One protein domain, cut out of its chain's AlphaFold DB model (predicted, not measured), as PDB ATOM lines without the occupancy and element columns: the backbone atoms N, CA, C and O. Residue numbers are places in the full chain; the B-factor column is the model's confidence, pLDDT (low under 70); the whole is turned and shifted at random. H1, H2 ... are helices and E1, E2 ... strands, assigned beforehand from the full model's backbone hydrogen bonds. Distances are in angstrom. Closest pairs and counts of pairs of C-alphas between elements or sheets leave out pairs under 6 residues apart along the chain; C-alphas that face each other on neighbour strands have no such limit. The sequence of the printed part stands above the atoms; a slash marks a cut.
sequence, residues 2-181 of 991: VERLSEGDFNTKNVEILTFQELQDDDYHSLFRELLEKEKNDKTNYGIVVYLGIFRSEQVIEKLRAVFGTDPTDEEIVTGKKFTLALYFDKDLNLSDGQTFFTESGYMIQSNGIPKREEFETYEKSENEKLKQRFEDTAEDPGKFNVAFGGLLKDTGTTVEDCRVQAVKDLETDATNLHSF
ATOM      1  N   VAL A   2     -43.136  17.930  37.625       82.00
ATOM      2  CA  VAL A   2     -44.590  17.947  37.325       82.00
ATOM      3  C   VAL A   2     -44.899  18.591  35.971       82.00
ATOM      4  O   VAL A   2     -45.546  17.974  35.138       82.00
ATOM      5  N   GLU A   3     -44.317  19.763  35.705       84.00
ATOM      6  CA  GLU A   3     -44.453  20.442  34.408       84.00
ATOM      7  C   GLU A   3     -43.865  19.669  33.219       84.00
ATOM      8  O   GLU A   3     -44.362  19.773  32.104       84.00
ATOM      9  N   ARG A   4     -42.828  18.861  33.451       81.62
ATOM     10  CA  ARG A   4     -42.236  18.000  32.420       81.62
ATOM     11  C   ARG A   4     -43.073  16.737  32.189       81.62
ATOM     12  O   ARG A   4     -43.228  16.286  31.065       81.62
ATOM     13  N   LEU A   5     -43.713  16.210  33.236       79.56
ATOM     14  CA  LEU A   5     -44.691  15.124  33.121       79.56
ATOM     15  C   LEU A   5     -45.980  15.577  32.418       79.56
ATOM     16  O   LEU A   5     -46.627  14.773  31.751       79.56
ATOM     17  N   SER A   6     -46.361  16.855  32.513       76.25
ATOM     18  CA  SER A   6     -47.469  17.396  31.712       76.25
ATOM     19  C   SER A   6     -47.125  17.586  30.232       76.25
ATOM     20  O   SER A   6     -48.041  17.691  29.422       76.25
ATOM     21  N   GLU A   7     -45.848  17.569  29.836       79.19
ATOM     22  CA  GLU A   7     -45.488  17.647  28.417       79.19
ATOM     23  C   GLU A   7     -46.066  16.480  27.613       79.19
ATOM     24  O   GLU A   7     -46.353  15.387  28.122       79.19
ATOM     25  N   GLY A   8     -46.256  16.746  26.326       77.25
ATOM     26  CA  GLY A   8     -46.751  15.771  25.372       77.25
ATOM     27  C   GLY A   8     -48.259  15.545  25.378       77.25
ATOM     28  O   GLY A   8     -48.707  14.684  24.631       77.25
ATOM     29  N   ASP A   9     -49.049  16.273  26.180       75.88
ATOM     30  CA  ASP A   9     -50.514  16.138  26.179       75.88
ATOM     31  C   ASP A   9     -51.125  16.497  24.817       75.88
ATOM     32  O   ASP A   9     -50.890  17.562  24.251       75.88
ATOM     33  N   PHE A  10     -51.955  15.596  24.297       70.44
ATOM     34  CA  PHE A  10     -52.447  15.611  22.928       70.44
ATOM     35  C   PHE A  10     -53.980  15.573  22.869       70.44
ATOM     36  O   PHE A  10     -54.620  14.633  23.352       70.44
ATOM     37  N   ASN A  11     -54.594  16.566  22.211       65.31
ATOM     38  CA  ASN A  11     -56.040  16.589  21.980       65.31
ATOM     39  C   ASN A  11     -56.411  15.835  20.694       65.31
ATOM     40  O   ASN A  11     -56.263  16.350  19.587       65.31
ATOM     41  N   THR A  12     -56.995  14.646  20.846       60.47
ATOM     42  CA  THR A  12     -57.425  13.785  19.731       60.47
ATOM     43  C   THR A  12     -58.581  14.330  18.898       60.47
ATOM     44  O   THR A  12     -58.871  13.770  17.846       60.47
ATOM     45  N   LYS A  13     -59.251  15.397  19.350       57.09
ATOM     46  CA  LYS A  13     -60.336  16.058  18.612       57.09
ATOM     47  C   LYS A  13     -59.845  17.184  17.702       57.09
ATOM     48  O   LYS A  13     -60.669  17.797  17.027       57.09
ATOM     49  N   ASN A  14     -58.550  17.508  17.715       64.12
ATOM     50  CA  ASN A  14     -58.020  18.511  16.804       64.12
ATOM     51  C   ASN A  14     -57.974  17.940  15.380       64.12
ATOM     52  O   ASN A  14     -57.132  17.098  15.083       64.12
ATOM     53  N   VAL A  15     -58.878  18.411  14.521       57.72
ATOM     54  CA  VAL A  15     -58.995  17.974  13.119       57.72
ATOM     55  C   VAL A  15     -57.768  18.315  12.275       57.72
ATOM     56  O   VAL A  15     -57.550  17.680  11.251       57.72
ATOM     57  N   GLU A  16     -56.954  19.284  12.704       65.31
ATOM     58  CA  GLU A  16     -55.701  19.636  12.027       65.31
ATOM     59  C   GLU A  16     -54.604  18.594  12.254       65.31
ATOM     60  O   GLU A  16     -53.622  18.569  11.514       65.31
ATOM     61  N   ILE A  17     -54.751  17.741  13.275       69.62
ATOM     62  CA  ILE A  17     -53.781  16.694  13.550       69.62
ATOM     63  C   ILE A  17     -54.262  15.378  12.959       69.62
ATOM     64  O   ILE A  17     -55.178  14.723  13.459       69.62
ATOM     65  N   LEU A  18     -53.581  14.976  11.899       77.88
ATOM     66  CA  LEU A  18     -53.951  13.854  11.070       77.88
ATOM     67  C   LEU A  18     -53.291  12.570  11.565       77.88
ATOM     68  O   LEU A  18     -52.177  12.538  12.094       77.88
ATOM     69  N   THR A  19     -54.012  11.474  11.386       81.12
ATOM     70  CA  THR A  19     -53.440  10.131  11.365       81.12
ATOM     71  C   THR A  19     -52.745   9.895  10.032       81.12
ATOM     72  O   THR A  19     -53.138  10.466   9.021       81.12
ATOM     73  N   PHE A  20     -51.826   8.942   9.988       81.81
ATOM     74  CA  PHE A  20     -51.200   8.459   8.755       81.81
ATOM     75  C   PHE A  20     -52.149   7.571   7.911       81.81
ATOM     76  O   PHE A  20     -51.723   6.617   7.274       81.81
ATOM     77  N   GLN A  21     -53.456   7.857   7.917       68.12
ATOM     78  CA  GLN A  21     -54.483   7.079   7.206       68.12
ATOM     79  C   GLN A  21     -54.346   7.155   5.678       68.12
ATOM     80  O   GLN A  21     -54.790   6.244   4.989       68.12
ATOM     81  N   GLU A  22     -53.734   8.222   5.160       65.94
ATOM     82  CA  GLU A  22     -53.474   8.427   3.726       65.94
ATOM     83  C   GLU A  22     -52.096   7.888   3.290       65.94
ATOM     84  O   GLU A  22     -51.723   8.025   2.128       65.94
ATOM     85  N   LEU A  23     -51.329   7.268   4.200       79.00
ATOM     86  CA  LEU A  23     -49.999   6.738   3.903       79.00
ATOM     87  C   LEU A  23     -50.104   5.485   3.016       79.00
ATOM     88  O   LEU A  23     -50.704   4.484   3.411       79.00
ATOM     89  N   GLN A  24     -49.491   5.532   1.832       71.00
ATOM     90  CA  GLN A  24     -49.349   4.393   0.921       71.00
ATOM     91  C   GLN A  24     -47.877   3.978   0.847       71.00
ATOM     92  O   GLN A  24     -47.009   4.840   0.758       71.00
ATOM     93  N   ASP A  25     -47.606   2.670   0.908       77.69
ATOM     94  CA  ASP A  25     -46.275   2.070   0.709       77.69
ATOM     95  C   ASP A  25     -45.127   2.698   1.533       77.69
ATOM     96  O   ASP A  25     -43.992   2.777   1.066       77.69
ATOM     97  N   ASP A  26     -45.412   3.143   2.766       82.44
ATOM     98  CA  ASP A  26     -44.447   3.832   3.639       82.44
ATOM     99  C   ASP A  26     -43.836   5.116   3.019       82.44
ATOM    100  O   ASP A  26     -42.712   5.506   3.347       82.44
ATOM    101  N   ASP A  27     -44.566   5.807   2.133       89.69
ATOM    102  CA  ASP A  27     -44.111   7.055   1.505       89.69
ATOM    103  C   ASP A  27     -44.422   8.304   2.354       89.69
ATOM    104  O   ASP A  27     -45.344   9.084   2.094       89.69
ATOM    105  N   TYR A  28     -43.628   8.487   3.408       91.56
ATOM    106  CA  TYR A  28     -43.727   9.618   4.335       91.56
ATOM    107  C   TYR A  28     -43.402  10.962   3.670       91.56
ATOM    108  O   TYR A  28     -44.047  11.972   3.965       91.56
ATOM    109  N   HIS A  29     -42.411  10.988   2.773       93.44
ATOM    110  CA  HIS A  29     -41.955  12.200   2.087       93.44
ATOM    111  C   HIS A  29     -43.074  12.816   1.251       93.44
ATOM    112  O   HIS A  29     -43.379  13.999   1.422       93.44
ATOM    113  N   SER A  30     -43.736  12.010   0.415       91.00
ATOM    114  CA  SER A  30     -44.842  12.481  -0.423       91.00
ATOM    115  C   SER A  30     -46.013  12.992   0.415       91.00
ATOM    116  O   SER A  30     -46.521  14.083   0.143       91.00
ATOM    117  N   LEU A  31     -46.384  12.274   1.483       90.12
ATOM    118  CA  LEU A  31     -47.428  12.712   2.413       90.12
ATOM    119  C   LEU A  31     -47.089  14.078   3.029       90.12
ATOM    120  O   LEU A  31     -47.918  14.988   3.043       90.12
ATOM    121  N   PHE A  32     -45.862  14.257   3.523       92.31
ATOM    122  CA  PHE A  32     -45.454  15.506   4.170       92.31
ATOM    123  C   PHE A  32     -45.410  16.668   3.173       92.31
ATOM    124  O   PHE A  32     -45.848  17.773   3.502       92.31
ATOM    125  N   ARG A  33     -44.950  16.428   1.939       91.44
ATOM    126  CA  ARG A  33     -44.990  17.424   0.855       91.44
ATOM    127  C   ARG A  33     -46.419  17.822   0.499       91.44
ATOM    128  O   ARG A  33     -46.681  19.012   0.326       91.44
ATOM    129  N   GLU A  34     -47.345  16.870   0.430       89.56
ATOM    130  CA  GLU A  34     -48.755  17.157   0.155       89.56
ATOM    131  C   GLU A  34     -49.377  18.034   1.252       89.56
ATOM    132  O   GLU A  34     -50.051  19.026   0.959       89.56
ATOM    133  N   LEU A  35     -49.112  17.711   2.520       88.56
ATOM    134  CA  LEU A  35     -49.581  18.499   3.661       88.56
ATOM    135  C   LEU A  35     -48.989  19.918   3.669       88.56
ATOM    136  O   LEU A  35     -49.710  20.880   3.940       88.56
ATOM    137  N   LEU A  36     -47.707  20.071   3.323       89.00
ATOM    138  CA  LEU A  36     -47.059  21.382   3.197       89.00
ATOM    139  C   LEU A  36     -47.647  22.229   2.066       89.00
ATOM    140  O   LEU A  36     -47.839  23.428   2.252       89.00
ATOM    141  N   GLU A  37     -47.952  21.637   0.909       86.38
ATOM    142  CA  GLU A  37     -48.577  22.371  -0.199       86.38
ATOM    143  C   GLU A  37     -49.996  22.834   0.156       86.38
ATOM    144  O   GLU A  37     -50.382  23.947  -0.209       86.38
ATOM    145  N   LYS A  38     -50.748  22.045   0.937       82.12
ATOM    146  CA  LYS A  38     -52.061  22.453   1.468       82.12
ATOM    147  C   LYS A  38     -51.965  23.651   2.428       82.12
ATOM    148  O   LYS A  38     -52.888  24.458   2.458       82.12
ATOM    149  N   GLU A  39     -50.858  23.797   3.164       78.00
ATOM    150  CA  GLU A  39     -50.653  24.876   4.151       78.00
ATOM    151  C   GLU A  39     -49.709  26.007   3.720       78.00
ATOM    152  O   GLU A  39     -49.327  26.893   4.503       78.00
ATOM    153  N   LYS A  40     -49.360  26.019   2.434       76.19
ATOM    154  CA  LYS A  40     -48.494  27.024   1.833       76.19
ATOM    155  C   LYS A  40     -49.074  28.420   2.012       76.19
ATOM    156  O   LYS A  40     -50.206  28.715   1.631       76.19
ATOM    157  N   ASN A  41     -48.271  29.311   2.579       69.69
ATOM    158  CA  ASN A  41     -48.689  30.672   2.887       69.69
ATOM    159  C   ASN A  41     -47.542  31.682   2.694       69.69
ATOM    160  O   ASN A  41     -46.406  31.310   2.412       69.69
ATOM    161  N   ASP A  42     -47.845  32.979   2.840       63.09
ATOM    162  CA  ASP A  42     -46.882  34.081   2.658       63.09
ATOM    163  C   ASP A  42     -45.771  34.136   3.735       63.09
ATOM    164  O   ASP A  42     -44.850  34.953   3.631       63.09
ATOM    165  N   LYS A  43     -45.854  33.341   4.812       58.88
ATOM    166  CA  LYS A  43     -44.815  33.278   5.849       58.88
ATOM    167  C   LYS A  43     -43.692  32.333   5.423       58.88
ATOM    168  O   LYS A  43     -43.894  31.365   4.706       58.88
ATOM    169  N   THR A  44     -42.487  32.583   5.926       62.81
ATOM    170  CA  THR A  44     -41.293  31.787   5.599       62.81
ATOM    171  C   THR A  44     -41.030  30.617   6.550       62.81
ATOM    172  O   THR A  44     -40.108  29.860   6.280       62.81
ATOM    173  N   ASN A  45     -41.796  30.480   7.642       74.12
ATOM    174  CA  ASN A  45     -41.521  29.554   8.755       74.12
ATOM    175  C   ASN A  45     -42.628  28.498   8.975       74.12
ATOM    176  O   ASN A  45     -42.884  28.094  10.107       74.12
ATOM    177  N   TYR A  46     -43.358  28.118   7.924       86.12
ATOM    178  CA  TYR A  46     -44.308  27.000   7.996       86.12
ATOM    179  C   TYR A  46     -43.561  25.663   7.878       86.12
ATOM    180  O   TYR A  46     -42.433  25.630   7.382       86.12
ATOM    181  N   GLY A  47     -44.172  24.576   8.344       90.69
ATOM    182  CA  GLY A  47     -43.512  23.273   8.401       90.69
ATOM    183  C   GLY A  47     -44.439  22.128   8.804       90.69
ATOM    184  O   GLY A  47     -45.656  22.302   8.887       90.69
ATOM    185  N   ILE A  48     -43.849  20.963   9.067       90.88
ATOM    186  CA  ILE A  48     -44.523  19.749   9.539       90.88
ATOM    187  C   ILE A  48     -44.077  19.440  10.966       90.88
ATOM    188  O   ILE A  48     -42.893  19.508  11.285       90.88
ATOM    189  N   VAL A  49     -45.028  19.056  11.815       90.81
ATOM    190  CA  VAL A  49     -44.761  18.467  13.126       90.81
ATOM    191  C   VAL A  49     -45.272  17.034  13.142       90.81
ATOM    192  O   VAL A  49     -46.410  16.776  12.744       90.81
ATOM    193  N   VAL A  50     -44.444  16.103  13.609       91.00
ATOM    194  CA  VAL A  50     -44.778  14.680  13.711       91.00
ATOM    195  C   VAL A  50     -44.641  14.217  15.152       91.00
ATOM    196  O   VAL A  50     -43.579  14.347  15.749       91.00
ATOM    197  N   TYR A  51     -45.706  13.639  15.698       90.25
ATOM    198  CA  TYR A  51     -45.757  13.086  17.048       90.25
ATOM    199  C   TYR A  51     -45.669  11.564  16.979       90.25
ATOM    200  O   TYR A  51     -46.503  10.936  16.325       90.25
ATOM    201  N   LEU A  52     -44.675  10.983  17.646       91.25
ATOM    202  CA  LEU A  52     -44.390   9.549  17.645       91.25
ATOM    203  C   LEU A  52     -44.657   8.938  19.021       91.25
ATOM    204  O   LEU A  52     -44.409   9.558  20.060       91.25
ATOM    205  N   GLY A  53     -45.120   7.688  19.015       89.62
ATOM    206  CA  GLY A  53     -45.358   6.902  20.218       89.62
ATOM    207  C   GLY A  53     -46.539   7.447  21.007       89.62
ATOM    208  O   GLY A  53     -46.381   7.797  22.170       89.62
ATOM    209  N   ILE A  54     -47.708   7.587  20.376       89.19
ATOM    210  CA  ILE A  54     -48.912   8.028  21.078       89.19
ATOM    211  C   ILE A  54     -49.339   6.970  22.115       89.19
ATOM    212  O   ILE A  54     -49.685   5.851  21.757       89.19
ATOM    213  N   PHE A  55     -49.429   7.339  23.392       87.75
ATOM    214  CA  PHE A  55     -49.913   6.474  24.476       87.75
ATOM    215  C   PHE A  55     -51.014   7.148  25.309       87.75
ATOM    216  O   PHE A  55     -51.351   8.316  25.124       87.75
ATOM    217  N   ARG A  56     -51.637   6.386  26.213       86.62
ATOM    218  CA  ARG A  56     -52.685   6.888  27.123       86.62
ATOM    219  C   ARG A  56     -52.043   7.561  28.332       86.62
ATOM    220  O   ARG A  56     -51.170   6.952  28.948       86.62
ATOM    221  N   SER A  57     -52.489   8.760  28.695       81.19
ATOM    222  CA  SER A  57     -51.975   9.514  29.852       81.19
ATOM    223  C   SER A  57     -51.961   8.712  31.162       81.19
ATOM    224  O   SER A  57     -51.066   8.855  31.986       81.19
ATOM    225  N   GLU A  58     -52.906   7.794  31.317       81.56
ATOM    226  CA  GLU A  58     -53.119   6.930  32.470       81.56
ATOM    227  C   GLU A  58     -51.945   5.978  32.695       81.56
ATOM    228  O   GLU A  58     -51.649   5.641  33.835       81.56
ATOM    229  N   GLN A  59     -51.212   5.618  31.637       85.56
ATOM    230  CA  GLN A  59     -50.021   4.774  31.756       85.56
ATOM    231  C   GLN A  59     -48.909   5.466  32.558       85.56
ATOM    232  O   GLN A  59     -48.162   4.800  33.270       85.56
ATOM    233  N   VAL A  60     -48.816   6.802  32.498       84.44
ATOM    234  CA  VAL A  60     -47.881   7.598  33.320       84.44
ATOM    235  C   VAL A  60     -48.235   7.427  34.795       84.44
ATOM    236  O   VAL A  60     -47.365   7.162  35.622       84.44
ATOM    237  N   ILE A  61     -49.524   7.526  35.115       81.06
ATOM    238  CA  ILE A  61     -50.046   7.392  36.476       81.06
ATOM    239  C   ILE A  61     -49.875   5.956  36.981       81.06
ATOM    240  O   ILE A  61     -49.388   5.761  38.090       81.06
ATOM    241  N   GLU A  62     -50.205   4.948  36.172       82.69
ATOM    242  CA  GLU A  62     -49.990   3.528  36.485       82.69
ATOM    243  C   GLU A  62     -48.512   3.233  36.772       82.69
ATOM    244  O   GLU A  62     -48.194   2.553  37.748       82.69
ATOM    245  N   LYS A  63     -47.595   3.796  35.976       85.75
ATOM    246  CA  LYS A  63     -46.152   3.641  36.185       85.75
ATOM    247  C   LYS A  63     -45.692   4.307  37.481       85.75
ATOM    248  O   LYS A  63     -44.958   3.686  38.245       85.75
ATOM    249  N   LEU A  64     -46.149   5.528  37.764       83.38
ATOM    250  CA  LEU A  64     -45.855   6.211  39.029       83.38
ATOM    251  C   LEU A  64     -46.391   5.407  40.221       83.38
ATOM    252  O   LEU A  64     -45.663   5.176  41.182       83.38
ATOM    253  N   ARG A  65     -47.619   4.887  40.132       80.38
ATOM    254  CA  ARG A  65     -48.203   4.007  41.154       80.38
ATOM    255  C   ARG A  65     -47.411   2.720  41.336       80.38
ATOM    256  O   ARG A  65     -47.224   2.304  42.470       80.38
ATOM    257  N   ALA A  66     -46.897   2.118  40.265       83.19
ATOM    258  CA  ALA A  66     -46.035   0.942  40.359       83.19
ATOM    259  C   ALA A  66     -44.693   1.261  41.041       83.19
ATOM    260  O   ALA A  66     -44.236   0.489  41.881       83.19
ATOM    261  N   VAL A  67     -44.088   2.416  40.732       82.19
ATOM    262  CA  VAL A  67     -42.849   2.890  41.374       82.19
ATOM    263  C   VAL A  67     -43.055   3.139  42.873       82.19
ATOM    264  O   VAL A  67     -42.160   2.861  43.669       82.19
ATOM    265  N   PHE A  68     -44.228   3.637  43.267       81.19
ATOM    266  CA  PHE A  68     -44.536   3.980  44.658       81.19
ATOM    267  C   PHE A  68     -45.336   2.916  45.436       81.19
ATOM    268  O   PHE A  68     -45.458   3.035  46.654       81.19
ATOM    269  N   GLY A  69     -45.854   1.883  44.766       76.25
ATOM    270  CA  GLY A  69     -46.602   0.758  45.340       76.25
ATOM    271  C   GLY A  69     -48.018   1.085  45.830       76.25
ATOM    272  O   GLY A  69     -48.321   0.785  46.984       76.25
ATOM    273  N   THR A  70     -48.884   1.703  45.010       68.00
ATOM    274  CA  THR A  70     -50.203   2.203  45.468       68.00
ATOM    275  C   THR A  70     -51.421   1.864  44.603       68.00
ATOM    276  O   THR A  70     -51.322   1.674  43.392       68.00
ATOM    277  N   ASP A  71     -52.593   1.833  45.255       68.56
ATOM    278  CA  ASP A  71     -53.895   1.544  44.637       68.56
ATOM    279  C   ASP A  71     -54.524   2.771  43.935       68.56
ATOM    280  O   ASP A  71     -54.305   3.911  44.371       68.56
ATOM    281  N   PRO A  72     -55.374   2.558  42.905       65.25
ATOM    282  CA  PRO A  72     -56.132   3.616  42.231       65.25
ATOM    283  C   PRO A  72     -56.997   4.504  43.146       65.25
ATOM    284  O   PRO A  72     -57.301   4.163  44.291       65.25
ATOM    285  N   THR A  73     -57.390   5.675  42.633       66.44
ATOM    286  CA  THR A  73     -58.326   6.617  43.274       66.44
ATOM    287  C   THR A  73     -59.647   6.683  42.510       66.44
ATOM    288  O   THR A  73     -59.677   6.449  41.304       66.44
ATOM    289  N   ASP A  74     -60.726   7.048  43.212       61.81
ATOM    290  CA  ASP A  74     -62.042   7.343  42.615       61.81
ATOM    291  C   ASP A  74     -62.125   8.777  42.033       61.81
ATOM    292  O   ASP A  74     -63.186   9.204  41.575       61.81
ATOM    293  N   GLU A  75     -61.023   9.539  42.070       64.19
ATOM    294  CA  GLU A  75     -60.940  10.898  41.522       64.19
ATOM    295  C   GLU A  75     -61.084  10.881  39.991       64.19
ATOM    296  O   GLU A  75     -60.493  10.051  39.296       64.19
ATOM    297  N   GLU A  76     -61.853  11.826  39.439       58.25
ATOM    298  CA  GLU A  76     -61.959  11.998  37.988       58.25
ATOM    299  C   GLU A  76     -60.686  12.677  37.460       58.25
ATOM    300  O   GLU A  76     -60.549  13.898  37.503       58.25
ATOM    301  N   ILE A  77     -59.736  11.873  36.979       62.50
ATOM    302  CA  ILE A  77     -58.506  12.365  36.351       62.50
ATOM    303  C   ILE A  77     -58.808  12.788  34.913       62.50
ATOM    304  O   ILE A  77     -59.554  12.119  34.194       62.50
ATOM    305  N   VAL A  78     -58.202  13.889  34.467       57.88
ATOM    306  CA  VAL A  78     -58.251  14.294  33.060       57.88
ATOM    307  C   VAL A  78     -57.499  13.261  32.221       57.88
ATOM    308  O   VAL A  78     -56.275  13.256  32.161       57.88
ATOM    309  N   THR A  79     -58.248  12.375  31.573       63.31
ATOM    310  CA  THR A  79     -57.709  11.353  30.674       63.31
ATOM    311  C   THR A  79     -57.508  11.919  29.272       63.31
ATOM    312  O   THR A  79     -58.421  12.526  28.699       63.31
ATOM    313  N   GLY A  80     -56.340  11.681  28.691       75.88
ATOM    314  CA  GLY A  80     -55.970  12.120  27.353       75.88
ATOM    315  C   GLY A  80     -54.979  11.173  26.682       75.88
ATOM    316  O   GLY A  80     -54.698  10.068  27.152       75.88
ATOM    317  N   LYS A  81     -54.440  11.611  25.546       84.12
ATOM    318  CA  LYS A  81     -53.306  10.941  24.912       84.12
ATOM    319  C   LYS A  81     -52.044  11.763  25.129       84.12
ATOM    320  O   LYS A  81     -52.124  12.981  25.234       84.12
ATOM    321  N   LYS A  82     -50.904  11.087  25.180       87.12
ATOM    322  CA  LYS A  82     -49.564  11.671  25.231       87.12
ATOM    323  C   LYS A  82     -48.701  11.114  24.105       87.12
ATOM    324  O   LYS A  82     -49.100  10.128  23.495       87.12
ATOM    325  N   PHE A  83     -47.547  11.713  23.834       89.00
ATOM    326  CA  PHE A  83     -46.566  11.193  22.875       89.00
ATOM    327  C   PHE A  83     -45.160  11.136  23.470       89.00
ATOM    328  O   PHE A  83     -44.881  11.793  24.475       89.00
ATOM    329  N   THR A  84     -44.272  10.372  22.838       90.38
ATOM    330  CA  THR A  84     -42.880  10.193  23.272       90.38
ATOM    331  C   THR A  84     -41.919  11.184  22.624       90.38
ATOM    332  O   THR A  84     -41.049  11.712  23.307       90.38
ATOM    333  N   LEU A  85     -42.073  11.449  21.326       90.69
ATOM    334  CA  LEU A  85     -41.183  12.312  20.542       90.69
ATOM    335  C   LEU A  85     -42.000  13.240  19.638       90.69
ATOM    336  O   LEU A  85     -42.947  12.784  18.994       90.69
ATOM    337  N   ALA A  86     -41.616  14.514  19.563       90.69
ATOM    338  CA  ALA A  86     -42.085  15.442  18.538       90.69
ATOM    339  C   ALA A  86     -40.932  15.826  17.603       90.69
ATOM    340  O   ALA A  86     -39.939  16.405  18.042       90.69
ATOM    341  N   LEU A  87     -41.083  15.524  16.315       91.69
ATOM    342  CA  LEU A  87     -40.168  15.918  15.245       91.69
ATOM    343  C   LEU A  87     -40.707  17.142  14.523       91.69
ATOM    344  O   LEU A  87     -41.884  17.183  14.163       91.69
ATOM    345  N   TYR A  88     -39.828  18.093  14.242       91.62
ATOM    346  CA  TYR A  88     -40.164  19.310  13.519       91.62
ATOM    347  C   TYR A  88     -39.388  19.342  12.213       91.62
ATOM    348  O   TYR A  88     -38.167  19.225  12.226       91.62
ATOM    349  N   PHE A  89     -40.081  19.535  11.098       92.88
ATOM    350  CA  PHE A  89     -39.486  19.692   9.778       92.88
ATOM    351  C   PHE A  89     -39.871  21.050   9.197       92.88
ATOM    352  O   PHE A  89     -41.039  21.444   9.256       92.88
ATOM    353  N   ASP A  90     -38.904  21.770   8.631       90.81
ATOM    354  CA  ASP A  90     -39.176  23.008   7.902       90.81
ATOM    355  C   ASP A  90     -39.941  22.746   6.588       90.81
ATOM    356  O   ASP A  90     -40.211  21.607   6.197       90.81
ATOM    357  N   LYS A  91     -40.319  23.820   5.891       90.12
ATOM    358  CA  LYS A  91     -40.982  23.754   4.575       90.12
ATOM    359  C   LYS A  91     -40.201  22.954   3.518       90.12
ATOM    360  O   LYS A  91     -40.778  22.526   2.518       90.12
ATOM    361  N   ASP A  92     -38.896  22.800   3.708       91.06
ATOM    362  CA  ASP A  92     -37.996  22.106   2.801       91.06
ATOM    363  C   ASP A  92     -37.768  20.650   3.249       91.06
ATOM    364  O   ASP A  92     -37.152  19.894   2.504       91.06
ATOM    365  N   LEU A  93     -38.386  20.231   4.364       92.56
ATOM    366  CA  LEU A  93     -38.252  18.947   5.061       92.56
ATOM    367  C   LEU A  93     -36.901  18.719   5.749       92.56
ATOM    368  O   LEU A  93     -36.544  17.578   6.048       92.56
ATOM    369  N   ASN A  94     -36.169  19.786   6.069       92.62
ATOM    370  CA  ASN A  94     -35.017  19.683   6.960       92.62
ATOM    371  C   ASN A  94     -35.485  19.600   8.412       92.62
ATOM    372  O   ASN A  94     -36.409  20.309   8.820       92.62
ATOM    373  N   LEU A  95     -34.826  18.756   9.205       91.94
ATOM    374  CA  LEU A  95     -35.113  18.634  10.631       91.94
ATOM    375  C   LEU A  95     -34.754  19.940  11.364       91.94
ATOM    376  O   LEU A  95     -33.649  20.467  11.243       91.94
ATOM    377  N   SER A  96     -35.693  20.450  12.154       86.31
ATOM    378  CA  SER A  96     -35.506  21.591  13.045       86.31
ATOM    379  C   SER A  96     -35.005  21.096  14.403       86.31
ATOM    380  O   SER A  96     -35.780  20.784  15.315       86.31
ATOM    381  N   ASP A  97     -33.680  21.016  14.532       71.25
ATOM    382  CA  ASP A  97     -32.988  20.500  15.725       71.25
ATOM    383  C   ASP A  97     -33.367  21.248  17.014       71.25
ATOM    384  O   ASP A  97     -33.433  20.658  18.086       71.25
ATOM    385  N   GLY A  98     -33.612  22.560  16.928       68.75
ATOM    386  CA  GLY A  98     -33.905  23.399  18.096       68.75
ATOM    387  C   GLY A  98     -35.328  23.257  18.646       68.75
ATOM    388  O   GLY A  98     -35.623  23.832  19.691       68.75
ATOM    389  N   GLN A  99     -36.207  22.552  17.931       77.06
ATOM    390  CA  GLN A  99     -37.617  22.359  18.295       77.06
ATOM    391  C   GLN A  99     -37.966  20.889  18.535       77.06
ATOM    392  O   GLN A  99     -38.965  20.603  19.182       77.06
ATOM    393  N   THR A 100     -37.157  19.971  18.009       86.19
ATOM    394  CA  THR A 100     -37.331  18.529  18.187       86.19
ATOM    395  C   THR A 100     -36.978  18.117  19.614       86.19
ATOM    396  O   THR A 100     -35.919  18.485  20.127       86.19
ATOM    397  N   PHE A 101     -37.865  17.356  20.259       87.44
ATOM    398  CA  PHE A 101     -37.718  17.010  21.673       87.44
ATOM    399  C   PHE A 101     -38.382  15.686  22.045       87.44
ATOM    400  O   PHE A 101     -39.361  15.252  21.423       87.44
ATOM    401  N   PHE A 102     -37.876  15.083  23.116       89.25
ATOM    402  CA  PHE A 102     -38.469  13.909  23.747       89.25
ATOM    403  C   PHE A 102     -39.275  14.338  24.972       89.25
ATOM    404  O   PHE A 102     -38.946  15.312  25.638       89.25
ATOM    405  N   THR A 103     -40.330  13.606  25.314       88.69
ATOM    406  CA  THR A 103     -41.088  13.879  26.542       88.69
ATOM    407  C   THR A 103     -40.558  13.029  27.695       88.69
ATOM    408  O   THR A 103     -40.290  11.833  27.536       88.69
ATOM    409  N   GLU A 104     -40.468  13.607  28.900       88.44
ATOM    410  CA  GLU A 104     -40.128  12.827  30.103       88.44
ATOM    411  C   GLU A 104     -41.158  11.716  30.356       88.44
ATOM    412  O   GLU A 104     -40.800  10.627  30.805       88.44
ATOM    413  N   SER A 105     -42.429  11.959  30.015       87.38
ATOM    414  CA  SER A 105     -43.478  10.937  30.082       87.38
ATOM    415  C   SER A 105     -43.169   9.743  29.177       87.38
ATOM    416  O   SER A 105     -43.257   8.606  29.636       87.38
ATOM    417  N   GLY A 106     -42.766   9.972  27.923       89.06
ATOM    418  CA  GLY A 106     -42.396   8.907  26.988       89.06
ATOM    419  C   GLY A 106     -41.176   8.117  27.455       89.06
ATOM    420  O   GLY A 106     -41.206   6.884  27.475       89.06
ATOM    421  N   TYR A 107     -40.147   8.814  27.942       89.31
ATOM    422  CA  TYR A 107     -38.980   8.177  28.555       89.31
ATOM    423  C   TYR A 107     -39.357   7.314  29.769       89.31
ATOM    424  O   TYR A 107     -38.846   6.206  29.939       89.31
ATOM    425  N   MET A 108     -40.280   7.779  30.614       87.38
ATOM    426  CA  MET A 108     -40.728   7.047  31.804       87.38
ATOM    427  C   MET A 108     -41.528   5.780  31.463       87.38
ATOM    428  O   MET A 108     -41.443   4.785  32.183       87.38
ATOM    429  N   ILE A 109     -42.289   5.784  30.362       85.81
ATOM    430  CA  ILE A 109     -42.969   4.574  29.877       85.81
ATOM    431  C   ILE A 109     -41.944   3.517  29.442       85.81
ATOM    432  O   ILE A 109     -42.108   2.337  29.764       85.81
ATOM    433  N   GLN A 110     -40.870   3.942  28.773       80.12
ATOM    434  CA  GLN A 110     -39.814   3.061  28.262       80.12
ATOM    435  C   GLN A 110     -38.821   2.594  29.343       80.12
ATOM    436  O   GLN A 110     -38.245   1.514  29.224       80.12
ATOM    437  N   SER A 111     -38.627   3.373  30.408       76.44
ATOM    438  CA  SER A 111     -37.696   3.079  31.508       76.44
ATOM    439  C   SER A 111     -38.394   2.484  32.744       76.44
ATOM    440  O   SER A 111     -39.619   2.411  32.828       76.44
ATOM    441  N   ASN A 112     -37.622   2.003  33.726       66.38
ATOM    442  CA  ASN A 112     -38.132   1.429  34.984       66.38
ATOM    443  C   ASN A 112     -37.943   2.377  36.184       66.38
ATOM    444  O   ASN A 112     -37.471   1.959  37.241       66.38
ATOM    445  N   GLY A 113     -38.306   3.655  36.046       75.00
ATOM    446  CA  GLY A 113     -38.258   4.596  37.166       75.00
ATOM    447  C   GLY A 113     -38.587   6.038  36.793       75.00
ATOM    448  O   GLY A 113     -38.837   6.351  35.635       75.00
ATOM    449  N   ILE A 114     -38.580   6.913  37.800       81.62
ATOM    450  CA  ILE A 114     -38.688   8.364  37.614       81.62
ATOM    451  C   ILE A 114     -37.297   8.884  37.216       81.62
ATOM    452  O   ILE A 114     -36.376   8.749  38.028       81.62
ATOM    453  N   PRO A 115     -37.116   9.455  36.009       80.69
ATOM    454  CA  PRO A 115     -35.808   9.923  35.564       80.69
ATOM    455  C   PRO A 115     -35.260  11.022  36.466       80.69
ATOM    456  O   PRO A 115     -35.985  11.922  36.907       80.69
ATOM    457  N   LYS A 116     -33.941  11.018  36.674       82.50
ATOM    458  CA  LYS A 116     -33.271  12.238  37.129       82.50
ATOM    459  C   LYS A 116     -33.204  13.231  35.971       82.50
ATOM    460  O   LYS A 116     -33.008  12.855  34.823       82.50
ATOM    461  N   ARG A 117     -33.283  14.527  36.281       81.62
ATOM    462  CA  ARG A 117     -33.193  15.596  35.273       81.62
ATOM    463  C   ARG A 117     -31.942  15.480  34.397       81.62
ATOM    464  O   ARG A 117     -32.058  15.539  33.185       81.62
ATOM    465  N   GLU A 118     -30.774  15.325  35.015       85.00
ATOM    466  CA  GLU A 118     -29.493  15.248  34.296       85.00
ATOM    467  C   GLU A 118     -29.410  14.001  33.404       85.00
ATOM    468  O   GLU A 118     -28.834  14.044  32.321       85.00
ATOM    469  N   GLU A 119     -30.020  12.900  33.846       87.88
ATOM    470  CA  GLU A 119     -30.117  11.652  33.088       87.88
ATOM    471  C   GLU A 119     -30.997  11.837  31.850       87.88
ATOM    472  O   GLU A 119     -30.564  11.517  30.744       87.88
ATOM    473  N   PHE A 120     -32.185  12.425  32.018       88.69
ATOM    474  CA  PHE A 120     -33.080  12.713  30.903       88.69
ATOM    475  C   PHE A 120     -32.483  13.730  29.922       88.69
ATOM    476  O   PHE A 120     -32.507  13.491  28.723       88.69
ATOM    477  N   GLU A 121     -31.880  14.819  30.406       86.94
ATOM    478  CA  GLU A 121     -31.232  15.824  29.547       86.94
ATOM    479  C   GLU A 121     -30.061  15.225  28.750       86.94
ATOM    480  O   GLU A 121     -29.846  15.576  27.591       86.94
ATOM    481  N   THR A 122     -29.317  14.286  29.346       89.88
ATOM    482  CA  THR A 122     -28.247  13.556  28.648       89.88
ATOM    483  C   THR A 122     -28.816  12.614  27.587       89.88
ATOM    484  O   THR A 122     -28.297  12.574  26.470       89.88
ATOM    485  N   TYR A 123     -29.880  11.880  27.922       90.75
ATOM    486  CA  TYR A 123     -30.598  11.014  26.988       90.75
ATOM    487  C   TYR A 123     -31.144  11.812  25.801       90.75
ATOM    488  O   TYR A 123     -30.792  11.523  24.662       90.75
ATOM    489  N   GLU A 124     -31.925  12.860  26.065       89.62
ATOM    490  CA  GLU A 124     -32.556  13.689  25.042       89.62
ATOM    491  C   GLU A 124     -31.511  14.308  24.115       89.62
ATOM    492  O   GLU A 124     -31.642  14.234  22.895       89.62
ATOM    493  N   LYS A 125     -30.423  14.849  24.674       89.12
ATOM    494  CA  LYS A 125     -29.324  15.388  23.870       89.12
ATOM    495  C   LYS A 125     -28.705  14.319  22.966       89.12
ATOM    496  O   LYS A 125     -28.484  14.580  21.786       89.12
ATOM    497  N   SER A 126     -28.430  13.128  23.503       91.69
ATOM    498  CA  SER A 126     -27.850  12.032  22.724       91.69
ATOM    499  C   SER A 126     -28.785  11.550  21.616       91.69
ATOM    500  O   SER A 126     -28.306  11.235  20.528       91.69
ATOM    501  N   GLU A 127     -30.086  11.454  21.874       91.62
ATOM    502  CA  GLU A 127     -31.057  11.022  20.868       91.62
ATOM    503  C   GLU A 127     -31.281  12.102  19.805       91.62
ATOM    504  O   GLU A 127     -31.311  11.783  18.617       91.62
ATOM    505  N   ASN A 128     -31.321  13.381  20.186       89.94
ATOM    506  CA  ASN A 128     -31.395  14.490  19.235       89.94
ATOM    507  C   ASN A 128     -30.169  14.541  18.305       89.94
ATOM    508  O   ASN A 128     -30.323  14.763  17.105       89.94
ATOM    509  N   GLU A 129     -28.959  14.261  18.806       91.44
ATOM    510  CA  GLU A 129     -27.760  14.142  17.958       91.44
ATOM    511  C   GLU A 129     -27.876  12.987  16.942       91.44
ATOM    512  O   GLU A 129     -27.485  13.145  15.782       91.44
ATOM    513  N   LYS A 130     -28.467  11.848  17.332       93.31
ATOM    514  CA  LYS A 130     -28.741  10.725  16.413       93.31
ATOM    515  C   LYS A 130     -29.811  11.072  15.380       93.31
ATOM    516  O   LYS A 130     -29.672  10.693  14.219       93.31
ATOM    517  N   LEU A 131     -30.873  11.775  15.783       93.81
ATOM    518  CA  LEU A 131     -31.931  12.236  14.878       93.81
ATOM    519  C   LEU A 131     -31.373  13.191  13.823       93.81
ATOM    520  O   LEU A 131     -31.654  13.016  12.638       93.81
ATOM    521  N   LYS A 132     -30.520  14.131  14.237       92.31
ATOM    522  CA  LYS A 132     -29.826  15.042  13.328       92.31
ATOM    523  C   LYS A 132     -29.026  14.283  12.271       92.31
ATOM    524  O   LYS A 132     -29.234  14.497  11.084       92.31
ATOM    525  N   GLN A 133     -28.165  13.356  12.698       92.94
ATOM    526  CA  GLN A 133     -27.359  12.535  11.780       92.94
ATOM    527  C   GLN A 133     -28.223  11.677  10.848       92.94
ATOM    528  O   GLN A 133     -27.868  11.448   9.697       92.94
ATOM    529  N   ARG A 134     -29.368  11.187  11.334       94.69
ATOM    530  CA  ARG A 134     -30.287  10.346  10.561       94.69
ATOM    531  C   ARG A 134     -30.971  11.093   9.420       94.69
ATOM    532  O   ARG A 134     -31.184  10.492   8.370       94.69
ATOM    533  N   PHE A 135     -31.365  12.345   9.643       94.69
ATOM    534  CA  PHE A 135     -32.083  13.152   8.650       94.69
ATOM    535  C   PHE A 135     -31.172  14.099   7.852       94.69
ATOM    536  O   PHE A 135     -31.654  14.752   6.922       94.69
ATOM    537  N   GLU A 136     -29.875  14.139   8.157       93.50
ATOM    538  CA  GLU A 136     -28.868  14.891   7.405       93.50
ATOM    539  C   GLU A 136     -28.887  14.502   5.917       93.50
ATOM    540  O   GLU A 136     -28.876  13.323   5.562       93.50
ATOM    541  N   ASP A 137     -28.982  15.504   5.039       91.75
ATOM    542  CA  ASP A 137     -29.034  15.352   3.577       91.75
ATOM    543  C   ASP A 137     -30.142  14.415   3.041       91.75
ATOM    544  O   ASP A 137     -30.039  13.873   1.935       91.75
ATOM    545  N   THR A 138     -31.228  14.217   3.799       94.12
ATOM    546  CA  THR A 138     -32.369  13.382   3.366       94.12
ATOM    547  C   THR A 138     -33.502  14.170   2.706       94.12
ATOM    548  O   THR A 138     -34.266  13.600   1.932       94.12
ATOM    549  N   ALA A 139     -33.613  15.475   2.965       90.31
ATOM    550  CA  ALA A 139     -34.782  16.296   2.621       90.31
ATOM    551  C   ALA A 139     -35.122  16.342   1.111       90.31
ATOM    552  O   ALA A 139     -36.299  16.403   0.721       90.31
ATOM    553  N   GLU A 140     -34.097  16.287   0.256       90.56
ATOM    554  CA  GLU A 140     -34.221  16.331  -1.209       90.56
ATOM    555  C   GLU A 140     -34.352  14.942  -1.867       90.56
ATOM    556  O   GLU A 140     -34.674  14.862  -3.052       90.56
ATOM    557  N   ASP A 141     -34.141  13.850  -1.124       93.69
ATOM    558  CA  ASP A 141     -34.175  12.471  -1.629       93.69
ATOM    559  C   ASP A 141     -35.304  11.681  -0.937       93.69
ATOM    560  O   ASP A 141     -35.118  11.191   0.183       93.69
ATOM    561  N   PRO A 142     -36.475  11.521  -1.591       92.06
ATOM    562  CA  PRO A 142     -37.624  10.827  -1.007       92.06
ATOM    563  C   PRO A 142     -37.296   9.413  -0.514       92.06
ATOM    564  O   PRO A 142     -37.765   8.999   0.544       92.06
ATOM    565  N   GLY A 143     -36.443   8.681  -1.241       92.50
ATOM    566  CA  GLY A 143     -36.052   7.323  -0.874       92.50
ATOM    567  C   GLY A 143     -35.237   7.297   0.416       92.50
ATOM    568  O   GLY A 143     -35.531   6.509   1.318       92.50
ATOM    569  N   LYS A 144     -34.247   8.188   0.546       94.75
ATOM    570  CA  LYS A 144     -33.458   8.312   1.783       94.75
ATOM    571  C   LYS A 144     -34.299   8.798   2.954       94.75
ATOM    572  O   LYS A 144     -34.158   8.245   4.042       94.75
ATOM    573  N   PHE A 145     -35.179   9.776   2.741       95.50
ATOM    574  CA  PHE A 145     -36.075  10.276   3.783       95.50
ATOM    575  C   PHE A 145     -36.989   9.168   4.317       95.50
ATOM    576  O   PHE A 145     -37.065   8.960   5.527       95.50
ATOM    577  N   ASN A 146     -37.618   8.399   3.424       94.56
ATOM    578  CA  ASN A 146     -38.512   7.309   3.809       94.56
ATOM    579  C   ASN A 146     -37.763   6.182   4.538       94.56
ATOM    580  O   ASN A 146     -38.255   5.668   5.541       94.56
ATOM    581  N   VAL A 147     -36.541   5.843   4.108       94.75
ATOM    582  CA  VAL A 147     -35.678   4.884   4.824       94.75
ATOM    583  C   VAL A 147     -35.284   5.408   6.207       94.75
ATOM    584  O   VAL A 147     -35.345   4.658   7.184       94.75
ATOM    585  N   ALA A 148     -34.907   6.683   6.313       95.19
ATOM    586  CA  ALA A 148     -34.538   7.317   7.574       95.19
ATOM    587  C   ALA A 148     -35.712   7.307   8.566       95.19
ATOM    588  O   ALA A 148     -35.554   6.841   9.703       95.19
ATOM    589  N   PHE A 149     -36.893   7.740   8.115       94.25
ATOM    590  CA  PHE A 149     -38.115   7.794   8.914       94.25
ATOM    591  C   PHE A 149     -38.618   6.393   9.295       94.25
ATOM    592  O   PHE A 149     -38.852   6.120  10.471       94.25
ATOM    593  N   GLY A 150     -38.688   5.457   8.345       92.62
ATOM    594  CA  GLY A 150     -39.070   4.068   8.621       92.62
ATOM    595  C   GLY A 150     -38.097   3.362   9.574       92.62
ATOM    596  O   GLY A 150     -38.508   2.575  10.428       92.62
ATOM    597  N   GLY A 151     -36.801   3.678   9.492       92.69
ATOM    598  CA  GLY A 151     -35.812   3.226  10.467       92.69
ATOM    599  C   GLY A 151     -36.053   3.802  11.868       92.69
ATOM    600  O   GLY A 151     -35.880   3.086  12.846       92.69
ATOM    601  N   LEU A 152     -36.491   5.062  11.976       94.12
ATOM    602  CA  LEU A 152     -36.796   5.685  13.268       94.12
ATOM    603  C   LEU A 152     -37.992   5.008  13.947       94.12
ATOM    604  O   LEU A 152     -37.957   4.756  15.152       94.12
ATOM    605  N   LEU A 153     -39.035   4.677  13.182       91.44
ATOM    606  CA  LEU A 153     -40.183   3.931  13.703       91.44
ATOM    607  C   LEU A 153     -39.754   2.571  14.270       91.44
ATOM    608  O   LEU A 153     -40.159   2.210  15.372       91.44
ATOM    609  N   LYS A 154     -38.858   1.859  13.573       89.56
ATOM    610  CA  LYS A 154     -38.296   0.586  14.056       89.56
ATOM    611  C   LYS A 154     -37.486   0.754  15.339       89.56
ATOM    612  O   LYS A 154     -37.709   0.003  16.284       89.56
ATOM    613  N   ASP A 155     -36.592   1.737  15.387       87.75
ATOM    614  CA  ASP A 155     -35.708   1.954  16.540       87.75
ATOM    615  C   ASP A 155     -36.478   2.386  17.793       87.75
ATOM    616  O   ASP A 155     -36.116   2.020  18.909       87.75
ATOM    617  N   THR A 156     -37.571   3.130  17.609       84.94
ATOM    618  CA  THR A 156     -38.455   3.557  18.705       84.94
ATOM    619  C   THR A 156     -39.509   2.514  19.080       84.94
ATOM    620  O   THR A 156     -40.215   2.704  20.070       84.94
ATOM    621  N   GLY A 157     -39.640   1.426  18.312       85.69
ATOM    622  CA  GLY A 157     -40.708   0.438  18.481       85.69
ATOM    623  C   GLY A 157     -42.111   1.009  18.235       85.69
ATOM    624  O   GLY A 157     -43.081   0.502  18.792       85.69
ATOM    625  N   THR A 158     -42.215   2.073  17.437       86.31
ATOM    626  CA  THR A 158     -43.460   2.804  17.176       86.31
ATOM    627  C   THR A 158     -44.096   2.320  15.879       86.31
ATOM    628  O   THR A 158     -43.408   2.128  14.875       86.31
ATOM    629  N   THR A 159     -45.420   2.166  15.865       87.12
ATOM    630  CA  THR A 159     -46.170   1.890  14.634       87.12
ATOM    631  C   THR A 159     -46.765   3.167  14.045       87.12
ATOM    632  O   THR A 159     -46.940   4.177  14.725       87.12
ATOM    633  N   VAL A 160     -47.134   3.121  12.767       86.44
ATOM    634  CA  VAL A 160     -47.804   4.232  12.074       86.44
ATOM    635  C   VAL A 160     -49.139   4.615  12.751       86.44
ATOM    636  O   VAL A 160     -49.527   5.785  12.756       86.44
ATOM    637  N   GLU A 161     -49.815   3.660  13.399       84.50
ATOM    638  CA  GLU A 161     -51.059   3.880  14.157       84.50
ATOM    639  C   GLU A 161     -50.846   4.765  15.398       84.50
ATOM    640  O   GLU A 161     -51.733   5.542  15.789       84.50
ATOM    641  N   ASP A 162     -49.634   4.712  15.952       86.81
ATOM    642  CA  ASP A 162     -49.157   5.486  17.099       86.81
ATOM    643  C   ASP A 162     -48.438   6.771  16.674       86.81
ATOM    644  O   ASP A 162     -47.740   7.385  17.482       86.81
ATOM    645  N   CYS A 163     -48.600   7.189  15.416       89.38
ATOM    646  CA  CYS A 163     -48.039   8.427  14.891       89.38
ATOM    647  C   CYS A 163     -49.140   9.425  14.518       89.38
ATOM    648  O   CYS A 163     -50.241   9.062  14.086       89.38
ATOM    649  N   ARG A 164     -48.859  10.714  14.681       88.62
ATOM    650  CA  ARG A 164     -49.734  11.816  14.260       88.62
ATOM    651  C   ARG A 164     -48.917  12.889  13.557       88.62
ATOM    652  O   ARG A 164     -47.762  13.086  13.905       88.62
ATOM    653  N   VAL A 165     -49.504  13.576  12.584       89.50
ATOM    654  CA  VAL A 165     -48.820  14.608  11.796       89.50
ATOM    655  C   VAL A 165     -49.693  15.847  11.649       89.50
ATOM    656  O   VAL A 165     -50.911  15.744  11.521       89.50
ATOM    657  N   GLN A 166     -49.078  17.022  11.685       88.00
ATOM    658  CA  GLN A 166     -49.749  18.302  11.498       88.00
ATOM    659  C   GLN A 166     -48.881  19.222  10.638       88.00
ATOM    660  O   GLN A 166     -47.699  19.406  10.927       88.00
ATOM    661  N   ALA A 167     -49.476  19.843   9.621       88.25
ATOM    662  CA  ALA A 167     -48.871  20.990   8.957       88.25
ATOM    663  C   ALA A 167     -49.197  22.266   9.738       88.25
ATOM    664  O   ALA A 167     -50.344  22.501  10.117       88.25
ATOM    665  N   VAL A 168     -48.183  23.083  10.001       84.50
ATOM    666  CA  VAL A 168     -48.307  24.301  10.806       84.50
ATOM    667  C   VAL A 168     -47.884  25.520  10.003       84.50
ATOM    668  O   VAL A 168     -46.889  25.489   9.280       84.50
ATOM    669  N   LYS A 169     -48.613  26.633  10.155       79.62
ATOM    670  CA  LYS A 169     -48.333  27.884   9.425       79.62
ATOM    671  C   LYS A 169     -47.109  28.617   9.978       79.62
ATOM    672  O   LYS A 169     -46.613  29.550   9.344       79.62
ATOM    673  N   ASP A 170     -46.656  28.232  11.167       76.31
ATOM    674  CA  ASP A 170     -45.561  28.843  11.904       76.31
ATOM    675  C   ASP A 170     -45.013  27.845  12.936       76.31
ATOM    676  O   ASP A 170     -45.624  27.628  13.984       76.31
ATOM    677  N   LEU A 171     -43.867  27.224  12.657       73.69
ATOM    678  CA  LEU A 171     -43.276  26.202  13.532       73.69
ATOM    679  C   LEU A 171     -43.005  26.718  14.951       73.69
ATOM    680  O   LEU A 171     -43.080  25.958  15.911       73.69
ATOM    681  N   GLU A 172     -42.711  28.009  15.110       65.31
ATOM    682  CA  GLU A 172     -42.438  28.607  16.420       65.31
ATOM    683  C   GLU A 172     -43.696  28.920  17.225       65.31
ATOM    684  O   GLU A 172     -43.643  28.948  18.456       65.31
ATOM    685  N   THR A 173     -44.809  29.239  16.559       60.56
ATOM    686  CA  THR A 173     -45.992  29.785  17.239       60.56
ATOM    687  C   THR A 173     -47.245  28.931  17.132       60.56
ATOM    688  O   THR A 173     -48.073  29.020  18.037       60.56
ATOM    689  N   ASP A 174     -47.370  28.066  16.133       62.66
ATOM    690  CA  ASP A 174     -48.570  27.251  15.914       62.66
ATOM    691  C   ASP A 174     -48.431  25.842  16.511       62.66
ATOM    692  O   ASP A 174     -49.414  25.264  16.965       62.66
ATOM    693  N   ALA A 175     -47.202  25.342  16.663       57.56
ATOM    694  CA  ALA A 175     -46.918  24.088  17.366       57.56
ATOM    695  C   ALA A 175     -46.873  24.226  18.909       57.56
ATOM    696  O   ALA A 175     -46.420  23.329  19.618       57.56
ATOM    697  N   THR A 176     -47.304  25.370  19.456       49.47
ATOM    698  CA  THR A 176     -46.966  25.829  20.820       49.47
ATOM    699  C   THR A 176     -47.704  25.176  21.993       49.47
ATOM    700  O   THR A 176     -47.824  25.807  23.037       49.47
ATOM    701  N   ASN A 177     -48.176  23.934  21.902       51.12
ATOM    702  CA  ASN A 177     -49.016  23.357  22.967       51.12
ATOM    703  C   ASN A 177     -48.482  22.076  23.618       51.12
ATOM    704  O   ASN A 177     -49.253  21.399  24.288       51.12
ATOM    705  N   LEU A 178     -47.205  21.730  23.435       56.91
ATOM    706  CA  LEU A 178     -46.712  20.401  23.833       56.91
ATOM    707  C   LEU A 178     -45.515  20.410  24.783       56.91
ATOM    708  O   LEU A 178     -45.263  19.407  25.449       56.91
ATOM    709  N   HIS A 179     -44.848  21.557  24.884       61.34
ATOM    710  CA  HIS A 179     -43.907  21.885  25.945       61.34
ATOM    711  C   HIS A 179     -44.600  22.709  27.023       61.34
ATOM    712  O   HIS A 179     -45.452  23.548  26.708       61.34
ATOM    713  N   SER A 180     -44.225  22.522  28.289       72.44
ATOM    714  CA  SER A 180     -44.807  23.334  29.358       72.44
ATOM    715  C   SER A 180     -44.385  24.801  29.217       72.44
ATOM    716  O   SER A 180     -43.202  25.137  29.143       72.44
ATOM    717  N   PHE A 181     -45.376  25.699  29.251       75.81
ATOM    718  CA  PHE A 181     -45.186  27.153  29.168       75.81
ATOM    719  C   PHE A 181     -44.357  27.740  30.320       75.81
ATOM    720  O   PHE A 181     -43.943  28.898  30.244       75.81
TER     721      PHE A 181
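AT A GLANCE: This is residues 2 to 181 of the 991 residues of the protein "DNA helicase" of Mobiluncus porci (UniProt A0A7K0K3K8). A small three-stranded sheet, E2, E1 and E3, sits in the middle of an elongated domain, with H2 over one face and a helical hairpin, H5 and H6, alongside. H1, H3 and H4 cluster toward the end away from H2. The printed part has 180 residues, under half in named elements: H1 H2 E1 H3 E2 H4 H5 H6 E3 along the chain, class mixed. The sheet is antiparallel, in the order E2 E1 E3. The whole is compact, radius of gyration of the C-alphas 16.8 A, spans 51 by 32 by 32 A.

IN THESE COORDINATES: H1, residues 2 to 5, begins at C-alpha 2 (-44.590, 17.947, 37.325). H2 is 28 to 38, E1 47 to 52, H3 58 to 68, E2 85 to 90 and H4 104 to 110. H5, 117 to 135, is 26.8 A long; H6, 142 to 156, 21.0 A. E3, 163 to 168, ends at C-alpha 168 (-48.307, 24.301, 10.806).

HOW THE PARTS SIT: E1 is antiparallel to E2 (N 50 and O 87, 2.8 A) and to E3 (N 49 and O 166, 2.8 A). H2 is on the sheet, two layers, helix over strands, at a height over the sheet of 9.2 A. H2 touches H6, closest C-alphas His 29 and Pro 142, 5.5 A. H5 and H6 form a helical hairpin and only just touch, with 3 pairs of C-alphas within 8 A, H5 with residues 134 to 135 alone and H6 with residues 145 to 148 alone; the closest C-alphas are those of Arg 134 and Ala 148, 6.0 A, and the two run opposite ways at a shallow tilt of 27 degrees. H4 touches H1, C-alphas Leu 5 and Ser 105, 5.3 A, and H3, C-alphas Val 60 and Ser 105, 6.4 A. Every O i to N i+4 pair is within hydrogen-bond range in H2 to H6; H1 is too short for one.

THE WHOLE: The C-alphas of Asp 42 and Gly 69 are farthest apart, 54.2 A. The printed part has no cut; the links H1 to H2, H3 to E2 and E2 to H4 are long. Mean pLDDT of the printed part is 82.1; residues 70 to 79 and 172 to 179 are among those under 70.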